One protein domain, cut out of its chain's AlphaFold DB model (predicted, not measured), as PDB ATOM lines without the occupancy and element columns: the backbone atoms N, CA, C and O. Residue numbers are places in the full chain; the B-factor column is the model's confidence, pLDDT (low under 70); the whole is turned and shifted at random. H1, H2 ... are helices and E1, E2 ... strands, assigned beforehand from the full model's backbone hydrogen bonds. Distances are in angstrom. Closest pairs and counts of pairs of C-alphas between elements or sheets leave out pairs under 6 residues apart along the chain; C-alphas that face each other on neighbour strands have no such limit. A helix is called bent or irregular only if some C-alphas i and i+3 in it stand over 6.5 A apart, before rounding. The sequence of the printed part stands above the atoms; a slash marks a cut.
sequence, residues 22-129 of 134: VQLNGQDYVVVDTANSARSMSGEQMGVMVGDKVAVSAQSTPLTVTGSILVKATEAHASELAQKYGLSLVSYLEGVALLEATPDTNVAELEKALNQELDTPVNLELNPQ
ATOM      1  N   VAL A  22     -19.218  -4.789 -30.649       87.69
ATOM      2  CA  VAL A  22     -20.597  -4.612 -30.201       87.69
ATOM      3  C   VAL A  22     -20.742  -5.185 -28.805       87.69
ATOM      4  O   VAL A  22     -20.230  -6.265 -28.524       87.69
ATOM      5  N   GLN A  23     -21.434  -4.463 -27.933       91.31
ATOM      6  CA  GLN A  23     -21.734  -4.944 -26.595       91.31
ATOM      7  C   GLN A  23     -23.103  -5.619 -26.593       91.31
ATOM      8  O   GLN A  23     -24.079  -4.991 -26.998       91.31
ATOM      9  N   LEU A  24     -23.151  -6.875 -26.152       93.75
ATOM     10  CA  LEU A  24     -24.370  -7.670 -25.991       93.75
ATOM     11  C   LEU A  24     -24.349  -8.347 -24.621       93.75
ATOM     12  O   LEU A  24     -23.318  -8.899 -24.231       93.75
ATOM     13  N   ASN A  25     -25.454  -8.309 -23.876       95.44
ATOM     14  CA  ASN A  25     -25.547  -8.809 -22.496       95.44
ATOM     15  C   ASN A  25     -24.419  -8.281 -21.580       95.44
ATOM     16  O   ASN A  25     -23.915  -8.994 -20.711       95.44
ATOM     17  N   GLY A  26     -23.970  -7.042 -21.807       93.25
ATOM     18  CA  GLY A  26     -22.861  -6.422 -21.066       93.25
ATOM     19  C   GLY A  26     -21.456  -6.960 -21.387       93.25
ATOM     20  O   GLY A  26     -20.508  -6.605 -20.690       93.25
ATOM     21  N   GLN A  27     -21.298  -7.786 -22.424       94.25
ATOM     22  CA  GLN A  27     -20.017  -8.324 -22.891       94.25
ATOM     23  C   GLN A  27     -19.698  -7.804 -24.297       94.25
ATOM     24  O   GLN A  27     -20.582  -7.712 -25.146       94.25
ATOM     25  N   ASP A  28     -18.428  -7.492 -24.563       92.12
ATOM     26  CA  ASP A  28     -17.988  -7.062 -25.892       92.12
ATOM     27  C   ASP A  28     -17.748  -8.268 -26.811       92.12
ATOM     28  O   ASP A  28     -17.099  -9.252 -26.433       92.12
ATOM     29  N   TYR A  29     -18.247  -8.152 -28.038       91.31
ATOM     30  CA  TYR A  29     -18.122  -9.111 -29.126       91.31
ATOM     31  C   TYR A  29     -17.661  -8.423 -30.411       91.31
ATOM     32  O   TYR A  29     -17.788  -7.213 -30.579       91.31
ATOM     33  N   VAL A  30     -17.187  -9.216 -31.366       88.69
ATOM     34  CA  VAL A  30     -17.013  -8.822 -32.765       88.69
ATOM     35  C   VAL A  30     -17.994  -9.592 -33.641       88.69
ATOM     36  O   VAL A  30     -18.233 -10.780 -33.412       88.69
ATOM     37  N   VAL A  31     -18.551  -8.933 -34.657       88.19
ATOM     38  CA  VAL A  31     -19.339  -9.606 -35.701       88.19
ATOM     39  C   VAL A  31     -18.377 -10.350 -36.621       88.19
ATOM     40  O   VAL A  31     -17.486  -9.741 -37.213       88.19
ATOM     41  N   VAL A  32     -18.531 -11.670 -36.720       87.06
ATOM     42  CA  VAL A  32     -17.639 -12.546 -37.504       87.06
ATOM     43  C   VAL A  32     -18.292 -13.093 -38.770       87.06
ATOM     44  O   VAL A  32     -17.591 -13.518 -39.682       87.06
ATOM     45  N   ASP A  33     -19.621 -13.083 -38.831       85.81
ATOM     46  CA  ASP A  33     -20.412 -13.504 -39.987       85.81
ATOM     47  C   ASP A  33     -21.755 -12.767 -39.949       85.81
ATOM     48  O   ASP A  33     -22.302 -12.534 -38.869       85.81
ATOM     49  N   THR A  34     -22.293 -12.416 -41.111       82.25
ATOM     50  CA  THR A  34     -23.591 -11.741 -41.223       82.25
ATOM     51  C   THR A  34     -24.563 -12.631 -41.972       82.25
ATOM     52  O   THR A  34     -24.214 -13.140 -43.038       82.25
ATOM     53  N   ALA A  35     -25.805 -12.746 -41.504       76.69
ATOM     54  CA  ALA A  35     -26.823 -13.540 -42.197       76.69
ATOM     55  C   ALA A  35     -27.138 -13.006 -43.609       76.69
ATOM     56  O   ALA A  35     -27.556 -13.761 -44.488       76.69
ATOM     57  N   ASN A  36     -26.900 -11.712 -43.849       75.12
ATOM     58  CA  ASN A  36     -27.065 -11.065 -45.146       75.12
ATOM     59  C   ASN A  36     -25.709 -10.613 -45.711       75.12
ATOM     60  O   ASN A  36     -25.155  -9.594 -45.296       75.12
ATOM     61  N   SER A  37     -25.209 -11.338 -46.716       64.44
ATOM     62  CA  SER A  37     -23.905 -11.094 -47.349       64.44
ATOM     63  C   SER A  37     -23.745  -9.692 -47.949       64.44
ATOM     64  O   SER A  37     -22.619  -9.221 -48.083       64.44
ATOM     65  N   ALA A  38     -24.842  -9.006 -48.293       67.94
ATOM     66  CA  ALA A  38     -24.784  -7.641 -48.814       67.94
ATOM     67  C   ALA A  38     -24.322  -6.633 -47.748       67.94
ATOM     68  O   ALA A  38     -23.636  -5.667 -48.079       67.94
ATOM     69  N   ARG A  39     -24.647  -6.880 -46.470       69.69
ATOM     70  CA  ARG A  39     -24.240  -6.025 -45.343       69.69
ATOM     71  C   ARG A  39     -22.736  -6.127 -45.096       69.69
ATOM     72  O   ARG A  39     -22.076  -5.111 -44.929       69.69
ATOM     73  N   SER A  40     -22.178  -7.334 -45.209       59.72
ATOM     74  CA  SER A  40     -20.734  -7.581 -45.078       59.72
ATOM     75  C   SER A  40     -19.869  -6.736 -46.031       59.72
ATOM     76  O   SER A  40     -18.725  -6.421 -45.712       59.72
ATOM     77  N   MET A  41     -20.407  -6.339 -47.192       56.38
ATOM     78  CA  MET A  41     -19.661  -5.615 -48.225       56.38
ATOM     79  C   MET A  41     -19.636  -4.088 -48.050       56.38
ATOM     80  O   MET A  41     -18.790  -3.447 -48.672       56.38
ATOM     81  N   SER A  42     -20.529  -3.486 -47.249       58.16
ATOM     82  CA  SER A  42     -20.668  -2.018 -47.205       58.16
ATOM     83  C   SER A  42     -19.636  -1.308 -46.321       58.16
ATOM     84  O   SER A  42     -19.450  -0.103 -46.465       58.16
ATOM     85  N   GLY A  43     -18.933  -2.022 -45.432       51.28
ATOM     86  CA  GLY A  43     -17.900  -1.449 -44.553       51.28
ATOM     87  C   GLY A  43     -18.413  -0.434 -43.519       51.28
ATOM     88  O   GLY A  43     -17.613   0.161 -42.800       51.28
ATOM     89  N   GLU A  44     -19.726  -0.227 -43.437       53.44
ATOM     90  CA  GLU A  44     -20.365   0.629 -42.440       53.44
ATOM     91  C   GLU A  44     -20.356  -0.046 -41.062       53.44
ATOM     92  O   GLU A  44     -20.201  -1.263 -40.949       53.44
ATOM     93  N   GLN A  45     -20.519   0.746 -39.997       56.09
ATOM     94  CA  GLN A  45     -20.696   0.230 -38.640       56.09
ATOM     95  C   GLN A  45     -21.996  -0.589 -38.605       56.09
ATOM     96  O   GLN A  45     -23.092  -0.054 -38.449       56.09
ATOM     97  N   MET A  46     -21.882  -1.890 -38.857       64.75
ATOM     98  CA  MET A  46     -23.030  -2.775 -38.959       64.75
ATOM     99  C   MET A  46     -23.625  -2.970 -37.567       64.75
ATOM    100  O   MET A  46     -22.950  -3.461 -36.663       64.75
ATOM    101  N   GLY A  47     -24.901  -2.616 -37.403       77.81
ATOM    102  CA  GLY A  47     -25.705  -3.134 -36.298       77.81
ATOM    103  C   GLY A  47     -25.680  -4.665 -36.274       77.81
ATOM    104  O   GLY A  47     -25.304  -5.305 -37.256       77.81
ATOM    105  N   VAL A  48     -26.092  -5.275 -35.171       89.00
ATOM    106  CA  VAL A  48     -26.164  -6.739 -35.075       89.00
ATOM    107  C   VAL A  48     -27.602  -7.145 -35.314       89.00
ATOM    108  O   VAL A  48     -28.478  -6.686 -34.594       89.00
ATOM    109  N   MET A  49     -27.853  -7.977 -36.320       91.06
ATOM    110  CA  MET A  49     -29.191  -8.483 -36.621       91.06
ATOM    111  C   MET A  49     -29.361  -9.929 -36.173       91.06
ATOM    112  O   MET A  49     -28.397 -10.644 -35.892       91.06
ATOM    113  N   VAL A  50     -30.613 -10.371 -36.134       91.19
ATOM    114  CA  VAL A  50     -30.947 -11.780 -35.935       91.19
ATOM    115  C   VAL A  50     -30.311 -12.629 -37.043       91.19
ATOM    116  O   VAL A  50     -30.367 -12.302 -38.226       91.19
ATOM    117  N   GLY A  51     -29.677 -13.729 -36.645       89.62
ATOM    118  CA  GLY A  51     -28.931 -14.631 -37.519       89.62
ATOM    119  C   GLY A  51     -27.460 -14.255 -37.727       89.62
ATOM    120  O   GLY A  51     -26.697 -15.110 -38.187       89.62
ATOM    121  N   ASP A  52     -27.037 -13.035 -37.373       90.19
ATOM    122  CA  ASP A  52     -25.617 -12.673 -37.386       90.19
ATOM    123  C   ASP A  52     -24.848 -13.522 -36.360       90.19
ATOM    124  O   ASP A  52     -25.398 -13.996 -35.356       90.19
ATOM    125  N   LYS A  53     -23.553 -13.725 -36.619       90.25
ATOM    126  CA  LYS A  53     -22.664 -14.436 -35.702       90.25
ATOM    127  C   LYS A  53     -21.696 -13.481 -35.049       90.25
ATOM    128  O   LYS A  53     -21.011 -12.700 -35.714       90.25
ATOM    129  N   VAL A  54     -21.580 -13.633 -33.741       91.62
ATOM    130  CA  VAL A  54     -20.711 -12.839 -32.887       91.62
ATOM    131  C   VAL A  54     -19.738 -13.737 -32.134       91.62
ATOM    132  O   VAL A  54     -20.047 -14.881 -31.809       91.62
ATOM    133  N   ALA A  55     -18.540 -13.238 -31.854       92.31
ATOM    134  CA  ALA A  55     -17.539 -13.957 -31.074       92.31
ATOM    135  C   ALA A  55     -16.785 -12.985 -30.164       92.31
ATOM    136  O   ALA A  55     -16.574 -11.835 -30.531       92.31
ATOM    137  N   VAL A  56     -16.364 -13.435 -28.980       90.88
ATOM    138  CA  VAL A  56     -15.573 -12.597 -28.053       90.88
ATOM    139  C   VAL A  56     -14.200 -12.263 -28.653       90.88
ATOM    140  O   VAL A  56     -13.626 -11.209 -28.401       90.88
ATOM    141  N   SER A  57     -13.664 -13.161 -29.481       86.44
ATOM    142  CA  SER A  57     -12.424 -12.969 -30.229       86.44
ATOM    143  C   SER A  57     -12.443 -13.797 -31.514       86.44
ATOM    144  O   SER A  57     -13.254 -14.714 -31.651       86.44
ATOM    145  N   ALA A  58     -11.503 -13.542 -32.426       78.38
ATOM    146  CA  ALA A  58     -11.357 -14.308 -33.667       78.38
ATOM    147  C   ALA A  58     -11.042 -15.806 -33.447       78.38
ATOM    148  O   ALA A  58     -11.170 -16.597 -34.376       78.38
ATOM    149  N   GLN A  59     -10.615 -16.202 -32.242       82.62
ATOM    150  CA  GLN A  59     -10.325 -17.593 -31.878       82.62
ATOM    151  C   GLN A  59     -11.475 -18.265 -31.110       82.62
ATOM    152  O   GLN A  59     -11.413 -19.464 -30.844       82.62
ATOM    153  N   SER A  60     -12.504 -17.510 -30.721       87.94
ATOM    154  CA  SER A  60     -13.650 -18.029 -29.975       87.94
ATOM    155  C   SER A  60     -14.657 -18.708 -30.904       87.94
ATOM    156  O   SER A  60     -14.827 -18.306 -32.053       87.94
ATOM    157  N   THR A  61     -15.377 -19.708 -30.387       90.38
ATOM    158  CA  THR A  61     -16.517 -20.305 -31.097       90.38
ATOM    159  C   THR A  61     -17.590 -19.237 -31.345       90.38
ATOM    160  O   THR A  61     -18.036 -18.618 -30.375       90.38
ATOM    161  N   PRO A  62     -18.027 -19.018 -32.598       92.00
ATOM    162  CA  PRO A  62     -19.082 -18.058 -32.893       92.00
ATOM    163  C   PRO A  62     -20.426 -18.454 -32.276       92.00
ATOM    164  O   PRO A  62     -20.813 -19.627 -32.288       92.00
ATOM    165  N   LEU A  63     -21.157 -17.454 -31.798       93.81
ATOM    166  CA  LEU A  63     -22.523 -17.557 -31.306       93.81
ATOM    167  C   LEU A  63     -23.466 -16.886 -32.303       93.81
ATOM    168  O   LEU A  63     -23.189 -15.788 -32.777       93.81
ATOM    169  N   THR A  64     -24.577 -17.539 -32.608       93.44
ATOM    170  CA  THR A  64     -25.672 -16.991 -33.405       93.44
ATOM    171  C   THR A  64     -26.563 -16.134 -32.525       93.44
ATOM    172  O   THR A  64     -27.006 -16.577 -31.465       93.44
ATOM    173  N   VAL A  65     -26.888 -14.944 -33.005       93.62
ATOM    174  CA  VAL A  65     -27.931 -14.093 -32.435       93.62
ATOM    175  C   VAL A  65     -29.291 -14.655 -32.834       93.62
ATOM    176  O   VAL A  65     -29.613 -14.678 -34.020       93.62
ATOM    177  N   THR A  66     -30.096 -15.131 -31.884       93.81
ATOM    178  CA  THR A  66     -31.356 -15.825 -32.226       93.81
ATOM    179  C   THR A  66     -32.547 -14.885 -32.379       93.81
ATOM    180  O   THR A  66     -33.492 -15.226 -33.079       93.81
ATOM    181  N   GLY A  67     -32.496 -13.706 -31.752       94.56
ATOM    182  CA  GLY A  67     -33.631 -12.784 -31.663       94.56
ATOM    183  C   GLY A  67     -34.555 -13.042 -30.470       94.56
ATOM    184  O   GLY A  67     -35.434 -12.222 -30.217       94.56
ATOM    185  N   SER A  68     -34.331 -14.117 -29.708       97.25
ATOM    186  CA  SER A  68     -35.022 -14.371 -28.443       97.25
ATOM    187  C   SER A  68     -34.477 -13.464 -27.340       97.25
ATOM    188  O   SER A  68     -33.264 -13.367 -27.143       97.25
ATOM    189  N   ILE A  69     -35.367 -12.824 -26.587       98.00
ATOM    190  CA  ILE A  69     -35.029 -11.896 -25.506       98.00
ATOM    191  C   ILE A  69     -35.866 -12.248 -24.284       98.00
ATOM    192  O   ILE A  69     -37.097 -12.216 -24.324       98.00
ATOM    193  N   LEU A  70     -35.199 -12.562 -23.176       98.25
ATOM    194  CA  LEU A  70     -35.860 -12.752 -21.890       98.25
ATOM    195  C   LEU A  70     -35.966 -11.417 -21.163       98.25
ATOM    196  O   LEU A  70     -34.966 -10.729 -20.941       98.25
ATOM    197  N   VAL A  71     -37.188 -11.081 -20.760       98.19
ATOM    198  CA  VAL A  71     -37.525  -9.833 -20.076       98.19
ATOM    199  C   VAL A  71     -38.205 -10.154 -18.755       98.19
ATOM    200  O   VAL A  71     -39.235 -10.824 -18.727       98.19
ATOM    201  N   LYS A  72     -37.665  -9.649 -17.644       98.00
ATOM    202  CA  LYS A  72     -38.331  -9.733 -16.343       98.00
ATOM    203  C   LYS A  72     -39.267  -8.537 -16.171       98.00
ATOM    204  O   LYS A  72     -38.835  -7.433 -15.859       98.00
ATOM    205  N   ALA A  73     -40.551  -8.768 -16.397       97.31
ATOM    206  CA  ALA A  73     -41.607  -7.766 -16.316       97.31
ATOM    207  C   ALA A  73     -42.946  -8.452 -16.015       97.31
ATOM    208  O   ALA A  73     -43.050  -9.675 -16.060       97.31
ATOM    209  N   THR A  74     -43.990  -7.676 -15.715       97.88
ATOM    210  CA  THR A  74     -45.355  -8.221 -15.723       97.88
ATOM    211  C   THR A  74     -45.760  -8.581 -17.152       97.88
ATOM    212  O   THR A  74     -45.264  -7.985 -18.106       97.88
ATOM    213  N   GLU A  75     -46.693  -9.518 -17.318       98.25
ATOM    214  CA  GLU A  75     -47.181  -9.914 -18.648       98.25
ATOM    215  C   GLU A  75     -47.751  -8.725 -19.439       98.25
ATOM    216  O   GLU A  75     -47.469  -8.569 -20.625       98.25
ATOM    217  N   ALA A  76     -48.490  -7.836 -18.763       98.12
ATOM    218  CA  ALA A  76     -49.021  -6.618 -19.370       98.12
ATOM    219  C   ALA A  76     -47.899  -5.704 -19.888       98.12
ATOM    220  O   ALA A  76     -47.931  -5.297 -21.046       98.12
ATOM    221  N   HIS A  77     -46.869  -5.454 -19.072       98.06
ATOM    222  CA  HIS A  77     -45.740  -4.617 -19.476       98.06
ATOM    223  C   HIS A  77     -44.919  -5.281 -20.595       98.06
ATOM    224  O   HIS A  77     -44.528  -4.622 -21.552       98.06
ATOM    225  N   ALA A  78     -44.720  -6.601 -20.553       98.31
ATOM    226  CA  ALA A  78     -44.064  -7.328 -21.638       98.31
ATOM    227  C   ALA A  78     -44.845  -7.239 -22.963       98.31
ATOM    228  O   ALA A  78     -44.238  -7.077 -24.020       98.31
ATOM    229  N   SER A  79     -46.179  -7.295 -22.914       98.44
ATOM    230  CA  SER A  79     -47.045  -7.099 -24.086       98.44
ATOM    231  C   SER A  79     -46.946  -5.676 -24.648       98.44
ATOM    232  O   SER A  79     -46.873  -5.497 -25.865       98.44
ATOM    233  N   GLU A  80     -46.877  -4.662 -23.783       98.38
ATOM    234  CA  GLU A  80     -46.652  -3.268 -24.188       98.38
ATOM    235  C   GLU A  80     -45.288  -3.086 -24.865       98.38
ATOM    236  O   GLU A  80     -45.211  -2.484 -25.938       98.38
ATOM    237  N   LEU A  81     -44.221  -3.657 -24.292       98.12
ATOM    238  CA  LEU A  81     -42.885  -3.651 -24.892       98.12
ATOM    239  C   LEU A  81     -42.891  -4.349 -26.255       98.12
ATOM    240  O   LEU A  81     -42.351  -3.811 -27.221       98.12
ATOM    241  N   ALA A  82     -43.544  -5.510 -26.361       98.19
ATOM    242  CA  ALA A  82     -43.645  -6.242 -27.615       98.19
ATOM    243  C   ALA A  82     -44.318  -5.403 -28.712       98.19
ATOM    244  O   ALA A  82     -43.781  -5.269 -29.808       98.19
ATOM    245  N   GLN A  83     -45.438  -4.749 -28.399       98.00
ATOM    246  CA  GLN A  83     -46.127  -3.864 -29.342       98.00
ATOM    247  C   GLN A  83     -45.277  -2.648 -29.727       98.00
ATOM    248  O   GLN A  83     -45.186  -2.310 -30.906       98.00
ATOM    249  N   LYS A  84     -44.635  -2.005 -28.747       97.56
ATOM    250  CA  LYS A  84     -43.812  -0.806 -28.956       97.56
ATOM    251  C   LYS A  84     -42.609  -1.068 -29.861       97.56
ATOM    252  O   LYS A  84     -42.283  -0.225 -30.693       97.56
ATOM    253  N   TYR A  85     -41.967  -2.223 -29.699       96.44
ATOM    254  CA  TYR A  85     -40.740  -2.589 -30.409       96.44
ATOM    255  C   TYR A  85     -40.965  -3.529 -31.600       96.44
ATOM    256  O   TYR A  85     -39.999  -3.941 -32.238       96.44
ATOM    257  N   GLY A  86     -42.219  -3.864 -31.924       96.25
ATOM    258  CA  GLY A  86     -42.538  -4.783 -33.021       96.25
ATOM    259  C   GLY A  86     -42.033  -6.211 -32.785       96.25
ATOM    260  O   GLY A  86     -41.637  -6.886 -33.733       96.25
ATOM    261  N   LEU A  87     -42.022  -6.655 -31.527       97.81
ATOM    262  CA  LEU A  87     -41.642  -8.005 -31.111       97.81
ATOM    263  C   LEU A  87     -42.883  -8.885 -30.953       97.81
ATOM    264  O   LEU A  87     -44.003  -8.400 -30.790       97.81
ATOM    265  N   SER A  88     -42.668 -10.195 -30.929       98.25
ATOM    266  CA  SER A  88     -43.704 -11.162 -30.564       98.25
ATOM    267  C   SER A  88     -43.533 -11.597 -29.114       98.25
ATOM    268  O   SER A  88     -42.452 -12.031 -28.732       98.25
ATOM    269  N   LEU A  89     -44.590 -11.517 -28.301       98.19
ATOM    270  CA  LEU A  89     -44.625 -12.174 -26.990       98.19
ATOM    271  C   LEU A  89     -44.906 -13.666 -27.205       98.19
ATOM    272  O   LEU A  89     -46.025 -14.041 -27.551       98.19
ATOM    273  N   VAL A  90     -43.887 -14.506 -27.032       98.31
ATOM    274  CA  VAL A  90     -43.952 -15.950 -27.318       98.31
ATOM    275  C   VAL A  90     -44.468 -16.732 -26.117       98.31
ATOM    276  O   VAL A  90     -45.281 -17.645 -26.254       98.31
ATOM    277  N   SER A  91     -43.986 -16.391 -24.924       98.06
ATOM    278  CA  SER A  91     -44.412 -17.032 -23.685       98.06
ATOM    279  C   SER A  91     -44.210 -16.112 -22.489       98.06
ATOM    280  O   SER A  91     -43.444 -15.148 -22.532       98.06
ATOM    281  N   TYR A  92     -44.917 -16.421 -21.407       98.50
ATOM    282  CA  TYR A  92     -44.777 -15.758 -20.122       98.50
ATOM    283  C   TYR A  92     -44.876 -16.799 -19.010       98.50
ATOM    284  O   TYR A  92     -45.805 -17.609 -18.992       98.50
ATOM    285  N   LEU A  93     -43.916 -16.789 -18.089       97.62
ATOM    286  CA  LEU A  93     -43.877 -17.699 -16.953       97.62
ATOM    287  C   LEU A  93     -43.253 -16.999 -15.745       97.62
ATOM    288  O   LEU A  93     -42.145 -16.479 -15.825       97.62
ATOM    289  N   GLU A  94     -43.976 -16.990 -14.623       95.31
ATOM    290  CA  GLU A  94     -43.473 -16.548 -13.310       95.31
ATOM    291  C   GLU A  94     -42.761 -15.173 -13.307       95.31
ATOM    292  O   GLU A  94     -41.766 -14.967 -12.613       95.31
ATOM    293  N   GLY A  95     -43.281 -14.197 -14.062       97.00
ATOM    294  CA  GLY A  95     -42.710 -12.843 -14.119       97.00
ATOM    295  C   GLY A  95     -41.571 -12.672 -15.125       97.00
ATOM    296  O   GLY A  95     -40.880 -11.652 -15.094       97.00
ATOM    297  N   VAL A  96     -41.364 -13.652 -16.006       98.06
ATOM    298  CA  VAL A  96     -40.419 -13.584 -17.120       98.06
ATOM    299  C   VAL A  96     -41.165 -13.826 -18.427       98.06
ATOM    300  O   VAL A  96     -41.860 -14.828 -18.586       98.06
ATOM    301  N   ALA A  97     -41.013 -12.899 -19.364       98.50
ATOM    302  CA  ALA A  97     -41.507 -13.004 -20.726       98.50
ATOM    303  C   ALA A  97     -40.383 -13.424 -21.676       98.50
ATOM    304  O   ALA A  97     -39.247 -12.965 -21.545       98.50
ATOM    305  N   LEU A  98     -40.729 -14.249 -22.660       98.62
ATOM    306  CA  LEU A  98     -39.925 -14.484 -23.850       98.62
ATOM    307  C   LEU A  98     -40.485 -13.629 -24.986       98.62
ATOM    308  O   LEU A  98     -41.618 -13.842 -25.424       98.62
ATOM    309  N   LEU A  99     -39.685 -12.673 -25.449       98.56
ATOM    310  CA  LEU A  99     -39.972 -11.849 -26.618       98.56
ATOM    311  C   LEU A  99     -39.108 -12.302 -27.796       98.56
ATOM    312  O   LEU A  99     -37.957 -12.682 -27.601       98.56
ATOM    313  N   GLU A 100     -39.639 -12.235 -29.011       98.19
ATOM    314  CA  GLU A 100     -38.923 -12.617 -30.228       98.19
ATOM    315  C   GLU A 100     -38.889 -11.459 -31.228       98.19
ATOM    316  O   GLU A 100     -39.923 -10.878 -31.579       98.19
ATOM    317  N   ALA A 101     -37.677 -11.110 -31.655       96.88
ATOM    318  CA  ALA A 101     -37.404 -10.087 -32.649       96.88
ATOM    319  C   ALA A 101     -37.521 -10.633 -34.078       96.88
ATOM    320  O   ALA A 101     -37.285 -11.809 -34.348       96.88
ATOM    321  N   THR A 102     -37.840  -9.753 -35.025       92.06
ATOM    322  CA  THR A 102     -37.869 -10.117 -36.450       92.06
ATOM    323  C   THR A 102     -36.449 -10.177 -37.039       92.06
ATOM    324  O   THR A 102     -35.549  -9.522 -36.506       92.06
ATOM    325  N   PRO A 103     -36.226 -10.892 -38.164       86.88
ATOM    326  CA  PRO A 103     -34.904 -11.039 -38.783       86.88
ATOM    327  C   PRO A 103     -34.150  -9.728 -39.058       86.88
ATOM    328  O   PRO A 103     -32.930  -9.679 -38.939       86.88
ATOM    329  N   ASP A 104     -34.877  -8.657 -39.380       84.88
ATOM    330  CA  ASP A 104     -34.303  -7.355 -39.741       84.88
ATOM    331  C   ASP A 104     -34.045  -6.445 -38.525       84.88
ATOM    332  O   ASP A 104     -33.610  -5.300 -38.666       84.88
ATOM    333  N   THR A 105     -34.319  -6.931 -37.311       89.31
ATOM    334  CA  THR A 105     -34.178  -6.148 -36.080       89.31
ATOM    335  C   THR A 105     -32.711  -6.018 -35.682       89.31
ATOM    336  O   THR A 105     -32.018  -7.022 -35.526       89.31
ATOM    337  N   ASN A 106     -32.249  -4.787 -35.439       91.06
ATOM    338  CA  ASN A 106     -30.953  -4.538 -34.809       91.06
ATOM    339  C   ASN A 106     -31.035  -4.849 -33.307       91.06
ATOM    340  O   ASN A 106     -31.487  -4.027 -32.506       91.06
ATOM    341  N   VAL A 107     -30.608  -6.048 -32.920       93.50
ATOM    342  CA  VAL A 107     -30.746  -6.553 -31.551       93.50
ATOM    343  C   VAL A 107     -29.905  -5.776 -30.540       93.50
ATOM    344  O   VAL A 107     -30.304  -5.681 -29.387       93.50
ATOM    345  N   ALA A 108     -28.784  -5.180 -30.957       91.94
ATOM    346  CA  ALA A 108     -27.923  -4.412 -30.057       91.94
ATOM    347  C   ALA A 108     -28.589  -3.089 -29.645       91.94
ATOM    348  O   ALA A 108     -28.549  -2.678 -28.485       91.94
ATOM    349  N   GLU A 109     -29.238  -2.422 -30.601       92.50
ATOM    350  CA  GLU A 109     -30.019  -1.215 -30.324       92.50
ATOM    351  C   GLU A 109     -31.277  -1.539 -29.521       92.50
ATOM    352  O   GLU A 109     -31.604  -0.810 -28.584       92.50
ATOM    353  N   LEU A 110     -31.941  -2.653 -29.845       95.31
ATOM    354  CA  LEU A 110     -33.105  -3.124 -29.107       95.31
ATOM    355  C   LEU A 110     -32.767  -3.450 -27.647       95.31
ATOM    356  O   LEU A 110     -33.464  -2.983 -26.752       95.31
ATOM    357  N   GLU A 111     -31.695  -4.204 -27.391       95.81
ATOM    358  CA  GLU A 111     -31.241  -4.535 -26.035       95.81
ATOM    359  C   GLU A 111     -30.999  -3.261 -25.219       95.81
ATOM    360  O   GLU A 111     -31.497  -3.118 -24.101       95.81
ATOM    361  N   LYS A 112     -30.281  -2.295 -25.805       94.56
ATOM    362  CA  LYS A 112     -30.019  -1.004 -25.171       94.56
ATOM    363  C   LYS A 112     -31.312  -0.254 -24.850       94.56
ATOM    364  O   LYS A 112     -31.412   0.316 -23.767       94.56
ATOM    365  N   ALA A 113     -32.272  -0.234 -25.772       96.44
ATOM    366  CA  ALA A 113     -33.545   0.452 -25.583       96.44
ATOM    367  C   ALA A 113     -34.395  -0.214 -24.487       96.44
ATOM    368  O   ALA A 113     -34.885   0.467 -23.590       96.44
ATOM    369  N   LEU A 114     -34.491  -1.548 -24.485       97.31
ATOM    370  CA  LEU A 114     -35.208  -2.296 -23.449       97.31
ATOM    371  C   LEU A 114     -34.585  -2.087 -22.060       97.31
ATOM    372  O   LEU A 114     -35.303  -1.819 -21.100       97.31
ATOM    373  N   ASN A 115     -33.253  -2.121 -21.954       96.88
ATOM    374  CA  ASN A 115     -32.534  -1.884 -20.695       96.88
ATOM    375  C   ASN A 115     -32.692  -0.455 -20.144       96.88
ATOM    376  O   ASN A 115     -32.378  -0.219 -18.981       96.88
ATOM    377  N   GLN A 116     -33.152   0.505 -20.950       96.56
ATOM    378  CA  GLN A 116     -33.477   1.859 -20.483       96.56
ATOM    379  C   GLN A 116     -34.892   1.968 -19.904       96.56
ATOM    380  O   GLN A 116     -35.168   2.909 -19.163       96.56
ATOM    381  N   GLU A 117     -35.785   1.037 -20.243       95.38
ATOM    382  CA  GLU A 117     -37.182   1.022 -19.783       95.38
ATOM    383  C   GLU A 117     -37.435   0.039 -18.640       95.38
ATOM    384  O   GLU A 117     -38.478   0.093 -17.988       95.38
ATOM    385  N   LEU A 118     -36.488  -0.863 -18.394       95.06
ATOM    386  CA  LEU A 118     -36.594  -1.921 -17.405       95.06
ATOM    387  C   LEU A 118     -35.609  -1.697 -16.261       95.06
ATOM    388  O   LEU A 118     -34.445  -1.373 -16.472       95.06
ATOM    389  N   ASP A 119     -36.056  -1.985 -15.040       94.31
ATOM    390  CA  ASP A 119     -35.191  -1.968 -13.853       94.31
ATOM    391  C   ASP A 119     -34.208  -3.151 -13.820       94.31
ATOM    392  O   ASP A 119     -33.257  -3.175 -13.035       94.31
ATOM    393  N   THR A 120     -34.452  -4.169 -14.647       95.50
ATOM    394  CA  THR A 120     -33.634  -5.377 -14.737       95.50
ATOM    395  C   THR A 120     -33.112  -5.562 -16.154       95.50
ATOM    396  O   THR A 120     -33.922  -5.482 -17.082       95.50
ATOM    397  N   PRO A 121     -31.818  -5.889 -16.328       96.44
ATOM    398  CA  PRO A 121     -31.268  -6.166 -17.643       96.44
ATOM    399  C   PRO A 121     -32.025  -7.285 -18.357       96.44
ATOM    400  O   PRO A 121     -32.359  -8.306 -17.746       96.44
ATOM    401  N   VAL A 122     -32.269  -7.100 -19.649       97.56
ATOM    402  CA  VAL A 122     -32.741  -8.167 -20.528       97.56
ATOM    403  C   VAL A 122     -31.615  -9.157 -20.803       97.56
ATOM    404  O   VAL A 122     -30.437  -8.830 -20.674       97.56
ATOM    405  N   ASN A 123     -31.981 -10.374 -21.193       97.44
ATOM    406  CA  ASN A 123     -31.024 -11.381 -21.637       97.44
ATOM    407  C   ASN A 123     -31.329 -11.758 -23.086       97.44
ATOM    408  O   ASN A 123     -32.328 -12.427 -23.361       97.44
ATOM    409  N   LEU A 124     -30.474 -11.301 -23.996       96.88
ATOM    410  CA  LEU A 124     -30.486 -11.673 -25.402       96.88
ATOM    411  C   LEU A 124     -29.894 -13.075 -25.556       96.88
ATOM    412  O   LEU A 124     -28.778 -13.353 -25.117       96.88
ATOM    413  N   GLU A 125     -30.611 -13.973 -26.213       96.06
ATOM    414  CA  GLU A 125     -30.102 -15.316 -26.451       96.06
ATOM    415  C   GLU A 125     -29.025 -15.312 -27.548       96.06
ATOM    416  O   GLU A 125     -29.234 -14.890 -28.690       96.06
ATOM    417  N   LEU A 126     -27.860 -15.848 -27.180       94.69
ATOM    418  CA  LEU A 126     -26.746 -16.128 -28.075       94.69
ATOM    419  C   LEU A 126     -26.482 -17.633 -28.047       94.69
ATOM    420  O   LEU A 126     -26.149 -18.187 -27.000       94.69
ATOM    421  N   ASN A 127     -26.621 -18.304 -29.188       91.62
ATOM    422  CA  ASN A 127     -26.555 -19.761 -29.259       91.62
ATOM    423  C   ASN A 127     -25.342 -20.215 -30.090       91.62
ATOM    424  O   ASN A 127     -25.252 -19.837 -31.260       91.62
ATOM    425  N   PRO A 128     -24.393 -21.015 -29.564       82.44
ATOM    426  CA  PRO A 128     -23.361 -21.626 -30.403       82.44
ATOM    427  C   PRO A 128     -24.055 -22.473 -31.476       82.44
ATOM    428  O   PRO A 128     -24.875 -23.321 -31.141       82.44
ATOM    429  N   GLN A 129     -23.792 -22.212 -32.760       68.12
ATOM    430  CA  GLN A 129     -24.595 -22.754 -33.867       68.12
ATOM    431  C   GLN A 129     -25.100 -24.200 -33.672       68.12
ATOM    432  O   GLN A 129     -24.309 -25.132 -33.541       68.12
TER     433      GLN A 129
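What this domain is: This is residues 22 to 129 of the 134 residues of an uncharacterized protein of Salinivibrio sp. IB872 (UniProt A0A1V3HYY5). A long, strongly twisted sheet runs through an elongated domain, with its bent strand E4 joining two ends: E2 with the short strands E1 and E3 at one, the hairpin E5 and E6 at the other. H2 covers that hairpin, H3 packs on the same face farther along, near E1, E4 and E7, and the small H1 lies off the sheet beyond the end of E2. The printed part has 108 residues with three named helices and seven named strands, in the order E1 E2 H1 E3 E4 H2 E5 E6 H3 E7; the class is mixed, helices and strands. The sheet is branched and its neighbour pairs are antiparallel. The whole is compact, with a radius of gyration of the C-alphas of 14.0 A and spans of 41 by 24 by 23 A.

Where its parts are: E1, residues 22 to 24, begins at C-alpha 22 (-20.597, -4.612, -30.201). E2, residues 27 to 33, is 17.9 A long; H1 is residues 37 to 40 and E3 residues 53 to 55. E4, residues 63 to 72, spans 23.1 A and bends by 70 degrees at residue 66. H2, residues 75 to 85, is 15.3 A long and begins at C-alpha 75 (-47.181, -9.914, -18.648). E5, residues 88 to 93, measures 15.1 A and E6, residues 96 to 100, 13.2 A. H3, residues 107 to 117, is 15.4 A long. E7, residues 123 to 128, is 15.5 A long and ends at C-alpha 128 (-23.361, -21.626, -30.403).

How they stand to each other: E1 and E2 form a hairpin, with N 22 and O 29 at 2.8 A. E3 is on the other side of E2, with N 30 and O 55 at 2.8 A. E3 and E4 form a hairpin, with N 63 and O 54 at 2.8 A. Beside E4, E3 and E6 lie on one side, with N 69 and O 99 at 2.8 A for E6, and E7 on the other side, with N 64 and O 127 at 2.7 A. E5 and E6 form a hairpin, with N 100 and O 88 at 2.8 A. H2 is on the sheet at a height of 8.7 A, over E6 and along the strands at 23 degrees to E6 on the local plane; its closest C-alphas to E6 are those of Ala 78 and Ala 97, 6.3 A. H3 is on the same face at a height of 7.2 A, over none of the strands, but only just: 2 of its C-alphas fall on E1 and 2 on E7. The closest C-alphas of H3 and E1 are those of Leu 24 and Ala 108, 6.3 A apart. H2 and H3 are close but not clearly touching, with the C-alphas of Tyr 85 and Leu 110 7.8 A apart, at a steep tilt of 49 degrees, opposite ways. H1 is not on the sheet, but only just, with 4 pairs of C-alphas within 10 A. In H2 every O i to N i+4 pair is within hydrogen-bond range, in H3 6 of 7 are, and H1 is too short for such a pair.

The domain as a whole: The two C-alphas farthest apart, those of Met 41 and Glu 94, are 43.7 A apart. The printed part has no cut, and the link from H1 to E3, 12 residues, is long. The mean pLDDT of the printed part is 90.1; residues 37 to 46 and residue 129 are under 70.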